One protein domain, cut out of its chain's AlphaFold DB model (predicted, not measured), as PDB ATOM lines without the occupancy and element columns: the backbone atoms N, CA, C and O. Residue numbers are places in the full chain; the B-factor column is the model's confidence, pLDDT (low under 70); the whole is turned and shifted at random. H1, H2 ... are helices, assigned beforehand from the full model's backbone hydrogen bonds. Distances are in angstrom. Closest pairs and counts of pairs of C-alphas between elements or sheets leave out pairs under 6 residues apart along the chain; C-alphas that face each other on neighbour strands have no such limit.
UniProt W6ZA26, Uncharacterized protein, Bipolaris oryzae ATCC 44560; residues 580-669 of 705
ATOM      1  N   GLU A 580      -1.689  13.379  -1.782       93.31
ATOM      2  CA  GLU A 580      -1.865  14.698  -2.412       93.31
ATOM      3  C   GLU A 580      -3.327  14.956  -2.811       93.31
ATOM      4  O   GLU A 580      -3.880  16.020  -2.529       93.31
ATOM      5  N   THR A 581      -3.984  13.958  -3.404       95.06
ATOM      6  CA  THR A 581      -5.403  14.021  -3.777       95.06
ATOM      7  C   THR A 581      -6.300  14.038  -2.539       95.06
ATOM      8  O   THR A 581      -7.293  14.766  -2.508       95.06
ATOM      9  N   LEU A 582      -5.942  13.294  -1.488       96.06
ATOM     10  CA  LEU A 582      -6.671  13.272  -0.218       96.06
ATOM     11  C   LEU A 582      -6.704  14.661   0.435       96.06
ATOM     12  O   LEU A 582      -7.755  15.082   0.917       96.06
ATOM     13  N   LEU A 583      -5.596  15.406   0.393       94.50
ATOM     14  CA  LEU A 583      -5.539  16.780   0.902       94.50
ATOM     15  C   LEU A 583      -6.505  17.718   0.167       94.50
ATOM     16  O   LEU A 583      -7.117  18.582   0.799       94.50
ATOM     17  N   LEU A 584      -6.679  17.551  -1.148       95.56
ATOM     18  CA  LEU A 584      -7.651  18.329  -1.922       95.56
ATOM     19  C   LEU A 584      -9.087  18.010  -1.488       95.56
ATOM     20  O   LEU A 584      -9.864  18.932  -1.238       95.56
ATOM     21  N   TRP A 585      -9.416  16.726  -1.329       96.69
ATOM     22  CA  TRP A 585     -10.721  16.284  -0.824       96.69
ATOM     23  C   TRP A 585     -10.998  16.773   0.596       96.69
ATOM     24  O   TRP A 585     -12.093  17.270   0.867       96.69
ATOM     25  N   ARG A 586      -9.999  16.712   1.482       94.56
ATOM     26  CA  ARG A 586     -10.097  17.236   2.847       94.56
ATOM     27  C   ARG A 586     -10.362  18.736   2.848       94.56
ATOM     28  O   ARG A 586     -11.281  19.173   3.526       94.56
ATOM     29  N   ARG A 587      -9.615  19.525   2.067       94.44
ATOM     30  CA  ARG A 587      -9.832  20.980   1.960       94.44
ATOM     31  C   ARG A 587     -11.222  21.315   1.434       94.44
ATOM     32  O   ARG A 587     -11.870  22.198   1.984       94.44
ATOM     33  N   ALA A 588     -11.686  20.597   0.411       95.81
ATOM     34  CA  ALA A 588     -13.019  20.798  -0.148       95.81
ATOM     35  C   ALA A 588     -14.139  20.446   0.844       95.81
ATOM     36  O   ALA A 588     -15.222  20.993   0.728       95.81
ATOM     37  N   ASN A 589     -13.886  19.574   1.826       94.19
ATOM     38  CA  ASN A 589     -14.884  19.110   2.797       94.19
ATOM     39  C   ASN A 589     -14.550  19.509   4.245       94.19
ATOM     40  O   ASN A 589     -15.095  18.925   5.182       94.19
ATOM     41  N   ILE A 590     -13.675  20.499   4.447       92.75
ATOM     42  CA  ILE A 590     -13.067  20.778   5.756       92.75
ATOM     43  C   ILE A 590     -14.100  21.151   6.820       92.75
ATOM     44  O   ILE A 590     -13.976  20.730   7.962       92.75
ATOM     45  N   GLU A 591     -15.159  21.872   6.451       88.44
ATOM     46  CA  GLU A 591     -16.230  22.246   7.380       88.44
ATOM     47  C   GLU A 591     -16.985  21.016   7.905       88.44
ATOM     48  O   GLU A 591     -17.243  20.919   9.103       88.44
ATOM     49  N   ARG A 592     -17.280  20.041   7.031       88.88
ATOM     50  CA  ARG A 592     -17.952  18.785   7.412       88.88
ATOM     51  C   ARG A 592     -17.039  17.888   8.238       88.88
ATOM     52  O   ARG A 592     -17.478  17.303   9.221       88.88
ATOM     53  N   ILE A 593     -15.761  17.819   7.871       90.12
ATOM     54  CA  ILE A 593     -14.755  17.058   8.621       90.12
ATOM     55  C   ILE A 593     -14.568  17.659  10.020       90.12
ATOM     56  O   ILE A 593     -14.568  16.927  11.005       90.12
ATOM     57  N   ASN A 594     -14.490  18.987  10.134       86.44
ATOM     58  CA  ASN A 594     -14.379  19.668  11.425       86.44
ATOM     59  C   ASN A 594     -15.631  19.468  12.293       86.44
ATOM     60  O   ASN A 594     -15.513  19.360  13.512       86.44
ATOM     61  N   ALA A 595     -16.818  19.369  11.684       84.12
ATOM     62  CA  ALA A 595     -18.054  19.069  12.406       84.12
ATOM     63  C   ALA A 595     -18.053  17.671  13.052       84.12
ATOM     64  O   ALA A 595     -18.737  17.478  14.053       84.12
ATOM     65  N   CYS A 596     -17.251  16.732  12.537       81.19
ATOM     66  CA  CYS A 596     -17.079  15.399  13.123       81.19
ATOM     67  C   CYS A 596     -16.172  15.394  14.369       81.19
ATOM     68  O   CYS A 596     -16.029  14.351  14.999       81.19
ATOM     69  N   GLN A 597     -15.553  16.532  14.726       84.31
ATOM     70  CA  GLN A 597     -14.699  16.680  15.913       84.31
ATOM     71  C   GLN A 597     -13.659  15.555  16.030       84.31
ATOM     72  O   GLN A 597     -13.616  14.810  17.013       84.31
ATOM     73  N   LEU A 598     -12.843  15.402  14.983       83.06
ATOM     74  CA  LEU A 598     -11.707  14.484  15.008       83.06
ATOM     75  C   LEU A 598     -10.796  14.820  16.196       83.06
ATOM     76  O   LEU A 598     -10.468  15.988  16.421       83.06
ATOM     77  N   GLY A 599     -10.414  13.801  16.959       73.25
ATOM     78  CA  GLY A 599      -9.477  13.919  18.062       73.25
ATOM     79  C   GLY A 599      -8.053  14.216  17.592       73.25
ATOM     80  O   GLY A 599      -7.740  14.286  16.402       73.25
ATOM     81  N   SER A 600      -7.150  14.382  18.559       73.50
ATOM     82  CA  SER A 600      -5.730  14.663  18.307       73.50
ATOM     83  C   SER A 600      -4.972  13.502  17.649       73.50
ATOM     84  O   SER A 600      -3.824  13.685  17.243       73.50
ATOM     85  N   LYS A 601      -5.587  12.314  17.540       73.81
ATOM     86  CA  LYS A 601      -4.984  11.106  16.955       73.81
ATOM     87  C   LYS A 601      -5.197  11.012  15.444       73.81
ATOM     88  O   LYS A 601      -4.458  10.288  14.776       73.81
ATOM     89  N   ALA A 602      -6.167  11.739  14.894       81.12
ATOM     90  CA  ALA A 602      -6.394  11.799  13.459       81.12
ATOM     91  C   ALA A 602      -5.260  12.559  12.752       81.12
ATOM     92  O   ALA A 602      -5.118  13.776  12.893       81.12
ATOM     93  N   THR A 603      -4.465  11.859  11.938       81.75
ATOM     94  CA  THR A 603      -3.499  12.533  11.063       81.75
ATOM     95  C   THR A 603      -4.210  13.200   9.887       81.75
ATOM     96  O   THR A 603      -5.285  12.787   9.450       81.75
ATOM     97  N   GLU A 604      -3.592  14.250   9.347       76.75
ATOM     98  CA  GLU A 604      -4.141  15.055   8.252       76.75
ATOM     99  C   GLU A 604      -4.444  14.265   6.970       76.75
ATOM    100  O   GLU A 604      -5.321  14.649   6.192       76.75
ATOM    101  N   ASP A 605      -3.714  13.175   6.761       81.69
ATOM    102  CA  ASP A 605      -3.801  12.223   5.655       81.69
ATOM    103  C   ASP A 605      -4.218  10.812   6.120       81.69
ATOM    104  O   ASP A 605      -4.085   9.829   5.382       81.69
ATOM    105  N   GLY A 606      -4.716  10.722   7.354       90.81
ATOM    106  CA  GLY A 606      -4.982   9.479   8.055       90.81
ATOM    107  C   GLY A 606      -6.237   8.757   7.596       90.81
ATOM    108  O   GLY A 606      -7.114   9.295   6.912       90.81
ATOM    109  N   ILE A 607      -6.342   7.507   8.030       95.88
ATOM    110  CA  ILE A 607      -7.488   6.641   7.757       95.88
ATOM    111  C   ILE A 607      -8.811   7.229   8.286       95.88
ATOM    112  O   ILE A 607      -9.830   7.070   7.626       95.88
ATOM    113  N   SER A 608      -8.790   8.016   9.368       96.31
ATOM    114  CA  SER A 608      -9.975   8.692   9.925       96.31
ATOM    115  C   SER A 608     -10.564   9.730   8.963       96.31
ATOM    116  O   SER A 608     -11.777   9.831   8.786       96.31
ATOM    117  N   VAL A 609      -9.707  10.476   8.253       95.69
ATOM    118  CA  VAL A 609     -10.148  11.417   7.208       95.69
ATOM    119  C   VAL A 609     -10.765  10.654   6.036       95.69
ATOM    120  O   VAL A 609     -11.797  11.060   5.500       95.69
ATOM    121  N   ARG A 610     -10.155   9.527   5.649       96.94
ATOM    122  CA  ARG A 610     -10.684   8.646   4.598       96.94
ATOM    123  C   ARG A 610     -12.029   8.042   4.997       96.94
ATOM    124  O   ARG A 610     -12.910   7.985   4.148       96.94
ATOM    125  N   ALA A 611     -12.211   7.666   6.262       96.56
ATOM    126  CA  ALA A 611     -13.465   7.145   6.800       96.56
ATOM    127  C   ALA A 611     -14.605   8.169   6.680       96.56
ATOM    128  O   ALA A 611     -15.664   7.850   6.139       96.56
ATOM    129  N   ILE A 612     -14.366   9.425   7.073       95.19
ATOM    130  CA  ILE A 612     -15.363  10.498   6.916       95.19
ATOM    131  C   ILE A 612     -15.694  10.726   5.439       95.19
ATOM    132  O   ILE A 612     -16.863  10.836   5.083       95.19
ATOM    133  N   LEU A 613     -14.691  10.788   4.558       95.81
ATOM    134  CA  LEU A 613     -14.924  10.990   3.123       95.81
ATOM    135  C   LEU A 613     -15.679   9.814   2.482       95.81
ATOM    136  O   LEU A 613     -16.559  10.045   1.653       95.81
ATOM    137  N   GLN A 614     -15.385   8.579   2.901       96.12
ATOM    138  CA  GLN A 614     -16.116   7.381   2.487       96.12
ATOM    139  C   GLN A 614     -17.594   7.497   2.880       96.12
ATOM    140  O   GLN A 614     -18.469   7.327   2.033       96.12
ATOM    141  N   MET A 615     -17.879   7.892   4.120       94.88
ATOM    142  CA  MET A 615     -19.247   8.109   4.594       94.88
ATOM    143  C   MET A 615     -19.954   9.249   3.842       94.88
ATOM    144  O   MET A 615     -21.071   9.073   3.355       94.88
ATOM    145  N   LEU A 616     -19.280  10.386   3.628       93.75
ATOM    146  CA  LEU A 616     -19.821  11.519   2.861       93.75
ATOM    147  C   LEU A 616     -20.130  11.160   1.399       93.75
ATOM    148  O   LEU A 616     -21.003  11.784   0.789       93.75
ATOM    149  N   SER A 617     -19.435  10.162   0.840       94.56
ATOM    150  CA  SER A 617     -19.710   9.627  -0.501       94.56
ATOM    151  C   SER A 617     -21.023   8.839  -0.589       94.56
ATOM    152  O   SER A 617     -21.464   8.507  -1.690       94.56
ATOM    153  N   GLY A 618     -21.668   8.588   0.553       92.69
ATOM    154  CA  GLY A 618     -22.923   7.855   0.671       92.69
ATOM    155  C   GLY A 618     -22.743   6.372   0.987       92.69
ATOM    156  O   GLY A 618     -23.709   5.623   0.860       92.69
ATOM    157  N   VAL A 619     -21.537   5.934   1.360       94.12
ATOM    158  CA  VAL A 619     -21.251   4.546   1.749       94.12
ATOM    159  C   VAL A 619     -21.437   4.381   3.256       94.12
ATOM    160  O   VAL A 619     -20.840   5.110   4.038       94.12
ATOM    161  N   GLU A 620     -22.247   3.406   3.659       94.25
ATOM    162  CA  GLU A 620     -22.459   3.045   5.067       94.25
ATOM    163  C   GLU A 620     -21.497   1.929   5.491       94.25
ATOM    164  O   GLU A 620     -21.317   0.948   4.758       94.25
ATOM    165  N   PHE A 621     -20.928   2.025   6.695       95.44
ATOM    166  CA  PHE A 621     -19.962   1.031   7.187       95.44
ATOM    167  C   PHE A 621     -20.589  -0.338   7.468       95.44
ATOM    168  O   PHE A 621     -19.897  -1.352   7.427       95.44
ATOM    169  N   GLU A 622     -21.902  -0.397   7.699       94.25
ATOM    170  CA  GLU A 622     -22.646  -1.660   7.837       94.25
ATOM    171  C   GLU A 622     -22.670  -2.488   6.544       94.25
ATOM    172  O   GLU A 622     -22.844  -3.705   6.606       94.25
ATOM    173  N   ASN A 623     -22.462  -1.847   5.389       95.31
ATOM    174  CA  ASN A 623     -22.439  -2.511   4.087       95.31
ATOM    175  C   ASN A 623     -21.016  -2.866   3.624       95.31
ATOM    176  O   ASN A 623     -20.857  -3.476   2.565       95.31
ATOM    177  N   GLU A 624     -19.984  -2.489   4.387       96.25
ATOM    178  CA  GLU A 624     -18.600  -2.844   4.078       96.25
ATOM    179  C   GLU A 624     -18.348  -4.344   4.255       96.25
ATOM    180  O   GLU A 624     -18.907  -5.012   5.128       96.25
ATOM    181  N   SER A 625     -17.473  -4.891   3.407       96.06
ATOM    182  CA  SER A 625     -17.111  -6.307   3.499       96.06
ATOM    183  C   SER A 625     -16.366  -6.608   4.801       96.06
ATOM    184  O   SER A 625     -15.628  -5.779   5.341       96.06
ATOM    185  N   ALA A 626     -16.536  -7.836   5.299       95.31
ATOM    186  CA  ALA A 626     -15.889  -8.292   6.523       95.31
ATOM    187  C   ALA A 626     -14.359  -8.178   6.452       95.31
ATOM    188  O   ALA A 626     -13.716  -7.863   7.455       95.31
ATOM    189  N   GLU A 627     -13.792  -8.414   5.270       95.50
ATOM    190  CA  GLU A 627     -12.369  -8.278   4.984       95.50
ATOM    191  C   GLU A 627     -11.921  -6.820   5.127       95.50
ATOM    192  O   GLU A 627     -10.995  -6.549   5.882       95.50
ATOM    193  N   ARG A 628     -12.620  -5.860   4.504       96.06
ATOM    194  CA  ARG A 628     -12.276  -4.427   4.606       96.06
ATOM    195  C   ARG A 628     -12.372  -3.902   6.027       96.06
ATOM    196  O   ARG A 628     -11.495  -3.163   6.471       96.06
ATOM    197  N   LEU A 629     -13.412  -4.302   6.754       96.62
ATOM    198  CA  LEU A 629     -13.577  -3.925   8.157       96.62
ATOM    199  C   LEU A 629     -12.369  -4.372   8.988       96.62
ATOM    200  O   LEU A 629     -11.838  -3.586   9.767       96.62
ATOM    201  N   LYS A 630     -11.884  -5.597   8.773       95.50
ATOM    202  CA  LYS A 630     -10.746  -6.157   9.514       95.50
ATOM    203  C   LYS A 630      -9.374  -5.706   9.024       95.50
ATOM    204  O   LYS A 630      -8.454  -5.666   9.826       95.50
ATOM    205  N   GLU A 631      -9.208  -5.436   7.736       94.44
ATOM    206  CA  GLU A 631      -7.894  -5.136   7.147       94.44
ATOM    207  C   GLU A 631      -7.618  -3.637   7.034       94.44
ATOM    208  O   GLU A 631      -6.462  -3.233   6.936       94.44
ATOM    209  N   ILE A 632      -8.664  -2.810   7.017       95.56
ATOM    210  CA  ILE A 632      -8.551  -1.375   6.758       95.56
ATOM    211  C   ILE A 632      -9.139  -0.589   7.926       95.56
ATOM    212  O   ILE A 632      -8.420   0.144   8.601       95.56
ATOM    213  N   TRP A 633     -10.436  -0.755   8.190       96.94
ATOM    214  CA  TRP A 633     -11.154   0.129   9.111       96.94
ATOM    215  C   TRP A 633     -10.814  -0.106  10.584       96.94
ATOM    216  O   TRP A 633     -10.813   0.848  11.356       96.94
ATOM    217  N   ILE A 634     -10.421  -1.325  10.974       96.62
ATOM    218  CA  ILE A 634      -9.950  -1.606  12.342       96.62
ATOM    219  C   ILE A 634      -8.725  -0.761  12.726       96.62
ATOM    220  O   ILE A 634      -8.465  -0.557  13.905       96.62
ATOM    221  N   HIS A 635      -7.967  -0.265  11.744       95.81
ATOM    222  CA  HIS A 635      -6.770   0.542  11.969       95.81
ATOM    223  C   HIS A 635      -7.062   2.033  12.153       95.81
ATOM    224  O   HIS A 635      -6.117   2.818  12.231       95.81
ATOM    225  N   ASP A 636      -8.333   2.435  12.230       96.44
ATOM    226  CA  ASP A 636      -8.712   3.815  12.502       96.44
ATOM    227  C   ASP A 636      -8.400   4.229  13.950       96.44
ATOM    228  O   ASP A 636      -9.084   3.764  14.861       96.44
ATOM    229  N   PRO A 637      -7.405   5.111  14.190       93.81
ATOM    230  CA  PRO A 637      -6.968   5.466  15.540       93.81
ATOM    231  C   PRO A 637      -7.984   6.320  16.315       93.81
ATOM    232  O   PRO A 637      -7.818   6.514  17.522       93.81
ATOM    233  N   GLU A 638      -9.004   6.853  15.637       93.88
ATOM    234  CA  GLU A 638     -10.108   7.588  16.260       93.88
ATOM    235  C   GLU A 638     -11.216   6.666  16.774       93.88
ATOM    236  O   GLU A 638     -11.982   7.069  17.646       93.88
ATOM    237  N   VAL A 639     -11.312   5.445  16.243       94.44
ATOM    238  CA  VAL A 639     -12.366   4.477  16.596       94.44
ATOM    239  C   VAL A 639     -11.805   3.312  17.404       94.44
ATOM    240  O   VAL A 639     -12.465   2.801  18.310       94.44
ATOM    241  N   PHE A 640     -10.582   2.895  17.093       95.19
ATOM    242  CA  PHE A 640      -9.956   1.706  17.646       95.19
ATOM    243  C   PHE A 640      -8.586   2.025  18.226       95.19
ATOM    244  O   PHE A 640      -7.830   2.866  17.732       95.19
ATOM    245  N   ASN A 641      -8.239   1.307  19.284       92.12
ATOM    246  CA  ASN A 641      -6.907   1.321  19.861       92.12
ATOM    247  C   ASN A 641      -6.123   0.070  19.426       92.12
ATOM    248  O   ASN A 641      -6.633  -0.843  18.778       92.12
ATOM    249  N   ARG A 642      -4.846   0.003  19.809       87.12
ATOM    250  CA  ARG A 642      -3.964  -1.107  19.427       87.12
ATOM    251  C   ARG A 642      -4.422  -2.467  19.984       87.12
ATOM    252  O   ARG A 642      -4.085  -3.489  19.397       87.12
ATOM    253  N   LYS A 643      -5.165  -2.496  21.097       88.38
ATOM    254  CA  LYS A 643      -5.689  -3.727  21.714       88.38
ATOM    255  C   LYS A 643      -6.772  -4.350  20.835       88.38
ATOM    256  O   LYS A 643      -6.707  -5.548  20.564       88.38
ATOM    257  N   ASP A 644      -7.670  -3.524  20.295       90.25
ATOM    258  CA  ASP A 644      -8.736  -3.954  19.380       90.25
ATOM    259  C   ASP A 644      -8.177  -4.728  18.164       90.25
ATOM    260  O   ASP A 644      -8.809  -5.661  17.663       90.25
ATOM    261  N   TRP A 645      -6.956  -4.401  17.715       86.69
ATOM    262  CA  TRP A 645      -6.294  -5.066  16.583       86.69
ATOM    263  C   TRP A 645      -5.910  -6.518  16.882       86.69
ATOM    264  O   TRP A 645      -5.870  -7.347  15.973       86.69
ATOM    265  N   TYR A 646      -5.620  -6.832  18.144       82.69
ATOM    266  CA  TYR A 646      -5.210  -8.170  18.572       82.69
ATOM    267  C   TYR A 646      -6.395  -9.038  19.009       82.69
ATOM    268  O   TYR A 646      -6.314 -10.265  18.944       82.69
ATOM    269  N   GLU A 647      -7.511  -8.422  19.403       81.19
ATOM    270  CA  GLU A 647      -8.707  -9.122  19.890       81.19
ATOM    271  C   GLU A 647      -9.560  -9.761  18.779       81.19
ATOM    272  O   GLU A 647     -10.530 -10.456  19.071       81.19
ATOM    273  N   ASN A 648      -9.185  -9.598  17.503       85.94
ATOM    274  CA  ASN A 648      -9.914 -10.144  16.350       85.94
ATOM    275  C   ASN A 648     -11.413  -9.797  16.380       85.94
ATOM    276  O   ASN A 648     -12.264 -10.679  16.202       85.94
ATOM    277  N   LEU A 649     -11.733  -8.515  16.594       89.50
ATOM    278  CA  LEU A 649     -13.112  -8.039  16.666       89.50
ATOM    279  C   LEU A 649     -13.964  -8.568  15.503       89.50
ATOM    280  O   LEU A 649     -13.538  -8.656  14.343       89.50
ATOM    281  N   LEU A 650     -15.206  -8.936  15.823       93.31
ATOM    282  CA  LEU A 650     -16.165  -9.366  14.813       93.31
ATOM    283  C   LEU A 650     -16.468  -8.187  13.869       93.31
ATOM    284  O   LEU A 650     -16.672  -7.077  14.357       93.31
ATOM    285  N   PRO A 651     -16.577  -8.406  12.540       95.50
ATOM    286  CA  PRO A 651     -16.840  -7.334  11.578       95.50
ATOM    287  C   PRO A 651     -18.045  -6.462  11.934       95.50
ATOM    288  O   PRO A 651     -17.973  -5.249  11.804       95.50
ATOM    289  N   GLY A 652     -19.120  -7.056  12.462       89.25
ATOM    290  CA  GLY A 652     -20.302  -6.301  12.889       89.25
ATOM    291  C   GLY A 652     -20.025  -5.308  14.025       89.25
ATOM    292  O   GLY A 652     -20.619  -4.238  14.041       89.25
ATOM    293  N   ILE A 653     -19.093  -5.618  14.936       88.81
ATOM    294  CA  ILE A 653     -18.672  -4.698  16.007       88.81
ATOM    295  C   ILE A 653     -17.848  -3.555  15.413       88.81
ATOM    296  O   ILE A 653     -18.051  -2.401  15.782       88.81
ATOM    297  N   ILE A 654     -16.951  -3.868  14.471       96.19
ATOM    298  CA  ILE A 654     -16.136  -2.865  13.776       96.19
ATOM    299  C   ILE A 654     -17.049  -1.899  13.008       96.19
ATOM    300  O   ILE A 654     -16.958  -0.691  13.200       96.19
ATOM    301  N   ALA A 655     -17.972  -2.426  12.199       96.25
ATOM    302  CA  ALA A 655     -18.930  -1.631  11.436       96.25
ATOM    303  C   ALA A 655     -19.799  -0.753  12.344       96.25
ATOM    304  O   ALA A 655     -19.964   0.431  12.067       96.25
ATOM    305  N   TRP A 656     -20.305  -1.311  13.450       93.62
ATOM    306  CA  TRP A 656     -21.112  -0.566  14.412       93.62
ATOM    307  C   TRP A 656     -20.332   0.582  15.062       93.62
ATOM    308  O   TRP A 656     -20.844   1.693  15.093       93.62
ATOM    309  N   ARG A 657     -19.087   0.363  15.511       93.81
ATOM    310  CA  ARG A 657     -18.260   1.439  16.093       93.81
ATOM    311  C   ARG A 657     -17.880   2.511  15.067       93.81
ATOM    312  O   ARG A 657     -17.880   3.689  15.402       93.81
ATOM    313  N   MET A 658     -17.592   2.127  13.820       96.06
ATOM    314  CA  MET A 658     -17.340   3.083  12.730       96.06
ATOM    315  C   MET A 658     -18.583   3.930  12.432       96.06
ATOM    316  O   MET A 658     -18.489   5.150  12.299       96.06
ATOM    317  N   LYS A 659     -19.753   3.285  12.372       93.44
ATOM    318  CA  LYS A 659     -21.052   3.943  12.218       93.44
ATOM    319  C   LYS A 659     -21.344   4.885  13.382       93.44
ATOM    320  O   LYS A 659     -21.740   6.020  13.155       93.44
ATOM    321  N   ASP A 660     -21.111   4.449  14.611       89.81
ATOM    322  CA  ASP A 660     -21.275   5.286  15.795       89.81
ATOM    323  C   ASP A 660     -20.327   6.497  15.731       89.81
ATOM    324  O   ASP A 660     -20.751   7.636  15.857       89.81
ATOM    325  N   ARG A 661     -19.051   6.325  15.372       91.94
ATOM    326  CA  ARG A 661     -18.143   7.481  15.299       91.94
ATOM    327  C   ARG A 661     -18.502   8.480  14.194       91.94
ATOM    328  O   ARG A 661     -18.378   9.684  14.414       91.94
ATOM    329  N   TYR A 662     -18.875   7.999  13.009       91.50
ATOM    330  CA  TYR A 662     -18.919   8.835  11.803       91.50
ATOM    331  C   TYR A 662     -20.315   9.055  11.219       91.50
ATOM    332  O   TYR A 662     -20.508  10.014  10.477       91.50
ATOM    333  N   GLU A 663     -21.294   8.208  11.536       83.81
ATOM    334  CA  GLU A 663     -22.676   8.320  11.046       83.81
ATOM    335  C   GLU A 663     -23.657   8.844  12.111       83.81
ATOM    336  O   GLU A 663     -24.844   9.011  11.810       83.81
ATOM    337  N   ILE A 664     -23.206   9.149  13.338       56.78
ATOM    338  CA  ILE A 664     -23.995   9.952  14.283       56.78
ATOM    339  C   ILE A 664     -24.102  11.346  13.677       56.78
ATOM    340  O   ILE A 664     -23.177  12.118  13.823       56.78
ATOM    341  N   PHE A 665     -25.165  11.630  12.924       52.09
ATOM    342  CA  PHE A 665     -25.891  12.905  12.821       52.09
ATOM    343  C   PHE A 665     -26.895  12.807  11.658       52.09
ATOM    344  O   PHE A 665     -26.579  12.293  10.587       52.09
ATOM    345  N   ASP A 666     -28.091  13.384  11.839       53.84
ATOM    346  CA  ASP A 666     -28.992  13.784  10.744       53.84
ATOM    347  C   ASP A 666     -28.279  14.857   9.889       53.84
ATOM    348  O   ASP A 666     -28.625  16.039   9.923       53.84
ATOM    349  N   MET A 667     -27.241  14.491   9.134       54.78
ATOM    350  CA  MET A 667     -26.531  15.427   8.257       54.78
ATOM    351  C   MET A 667     -27.422  15.936   7.117       54.78
ATOM    352  O   MET A 667     -27.123  16.971   6.526       54.78
ATOM    353  N   GLU A 668     -28.574  15.298   6.885       54.84
ATOM    354  CA  GLU A 668     -29.670  15.842   6.073       54.84
ATOM    355  C   GLU A 668     -30.210  17.181   6.616       54.84
ATOM    356  O   GLU A 668     -30.779  17.968   5.862       54.84
ATOM    357  N   LYS A 669     -30.016  17.472   7.911       54.25
ATOM    358  CA  LYS A 669     -30.422  18.727   8.567       54.25
ATOM    359  C   LYS A 669     -29.310  19.771   8.646       54.25
ATOM    360  O   LYS A 669     -29.573  20.873   9.134       54.25
TER     361      LYS A 669
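This is residues 580 to 669 of the 705 residues of an uncharacterized protein of Bipolaris oryzae ATCC 44560 (UniProt W6ZA26). The long helix H6 has two shorter helices, H3 and H4, set across its two ends with a gap between them, and residues 632 to 636 of the link after H4 pass through that gap. H1 and H2 lie beyond H3, on its side away from H4, while H5 lies at the H4 end of the domain and touches no helix; residues 664 to 669 trail away past the end of H6. The printed part has 90 residues with six named helices, in the order H1 to H6, and no named strand, and its class is all helix. The whole is compact, with a radius of gyration of the C-alphas of 12.7 A, and rounded, spanning 35 by 26 by 21 A.

H6, the longest helix, holds residues 651 to 663 and measures 16.7 A from C-alpha 651 at (-16.840, -7.334, 11.578) to C-alpha 663 at (-22.676, 8.320, 11.046). H3, residues 607 to 616, measures 14.1 A, and H4, residues 626 to 631, measures 8.6 A. H1, residues 580 to 588, begins at C-alpha 580 at (-1.865, 14.698, -2.412) and measures 12.9 A. H2, residues 590 to 595, measures 8.5 A, and H5, residues 642 to 646, measures 7.2 A.

H6 touches H4 with residues 651 to 655 alone, about perpendicular at 76 degrees; the closest C-alphas, those of Ala 626 and Pro 651, are 5.2 A apart. H6 touches H3 with residues 662 to 663 alone, about perpendicular at 74 degrees; the closest C-alphas are those of Ile 612 and Tyr 662, 6.3 A apart. H3 and H4 are apart. H3 also touches H1, the same way at a steep tilt of 52 degrees, closest at the C-alphas of Arg 586 and Val 609, 7.3 A. The helix packing is mostly crossed, with no touching pair at a shallow tilt. H2 is close to H3 but not clearly touching; the closest C-alphas are those of Ile 593 and Ile 612, 6.8 A apart. H4 and H5 are apart, but only just, with 8.4 A at the closest. In H1, H2, H3, H4 and H6 every O i to N i+4 pair is within hydrogen-bond range; in H5 it is 0 of 1, beside 2 of 2 O i to N i+3 pairs.

The C-alphas of Tyr 646 and Lys 669, the two farthest apart, are 38.2 A from each other. The printed part has no cut. The link from H2 to H3, with 11 residues, is long; those from H1 to H2 and from H5 to H6 are tight. The mean pLDDT of the printed part is 89.0, and residues 664 to 669 are under 70 in this predicted model.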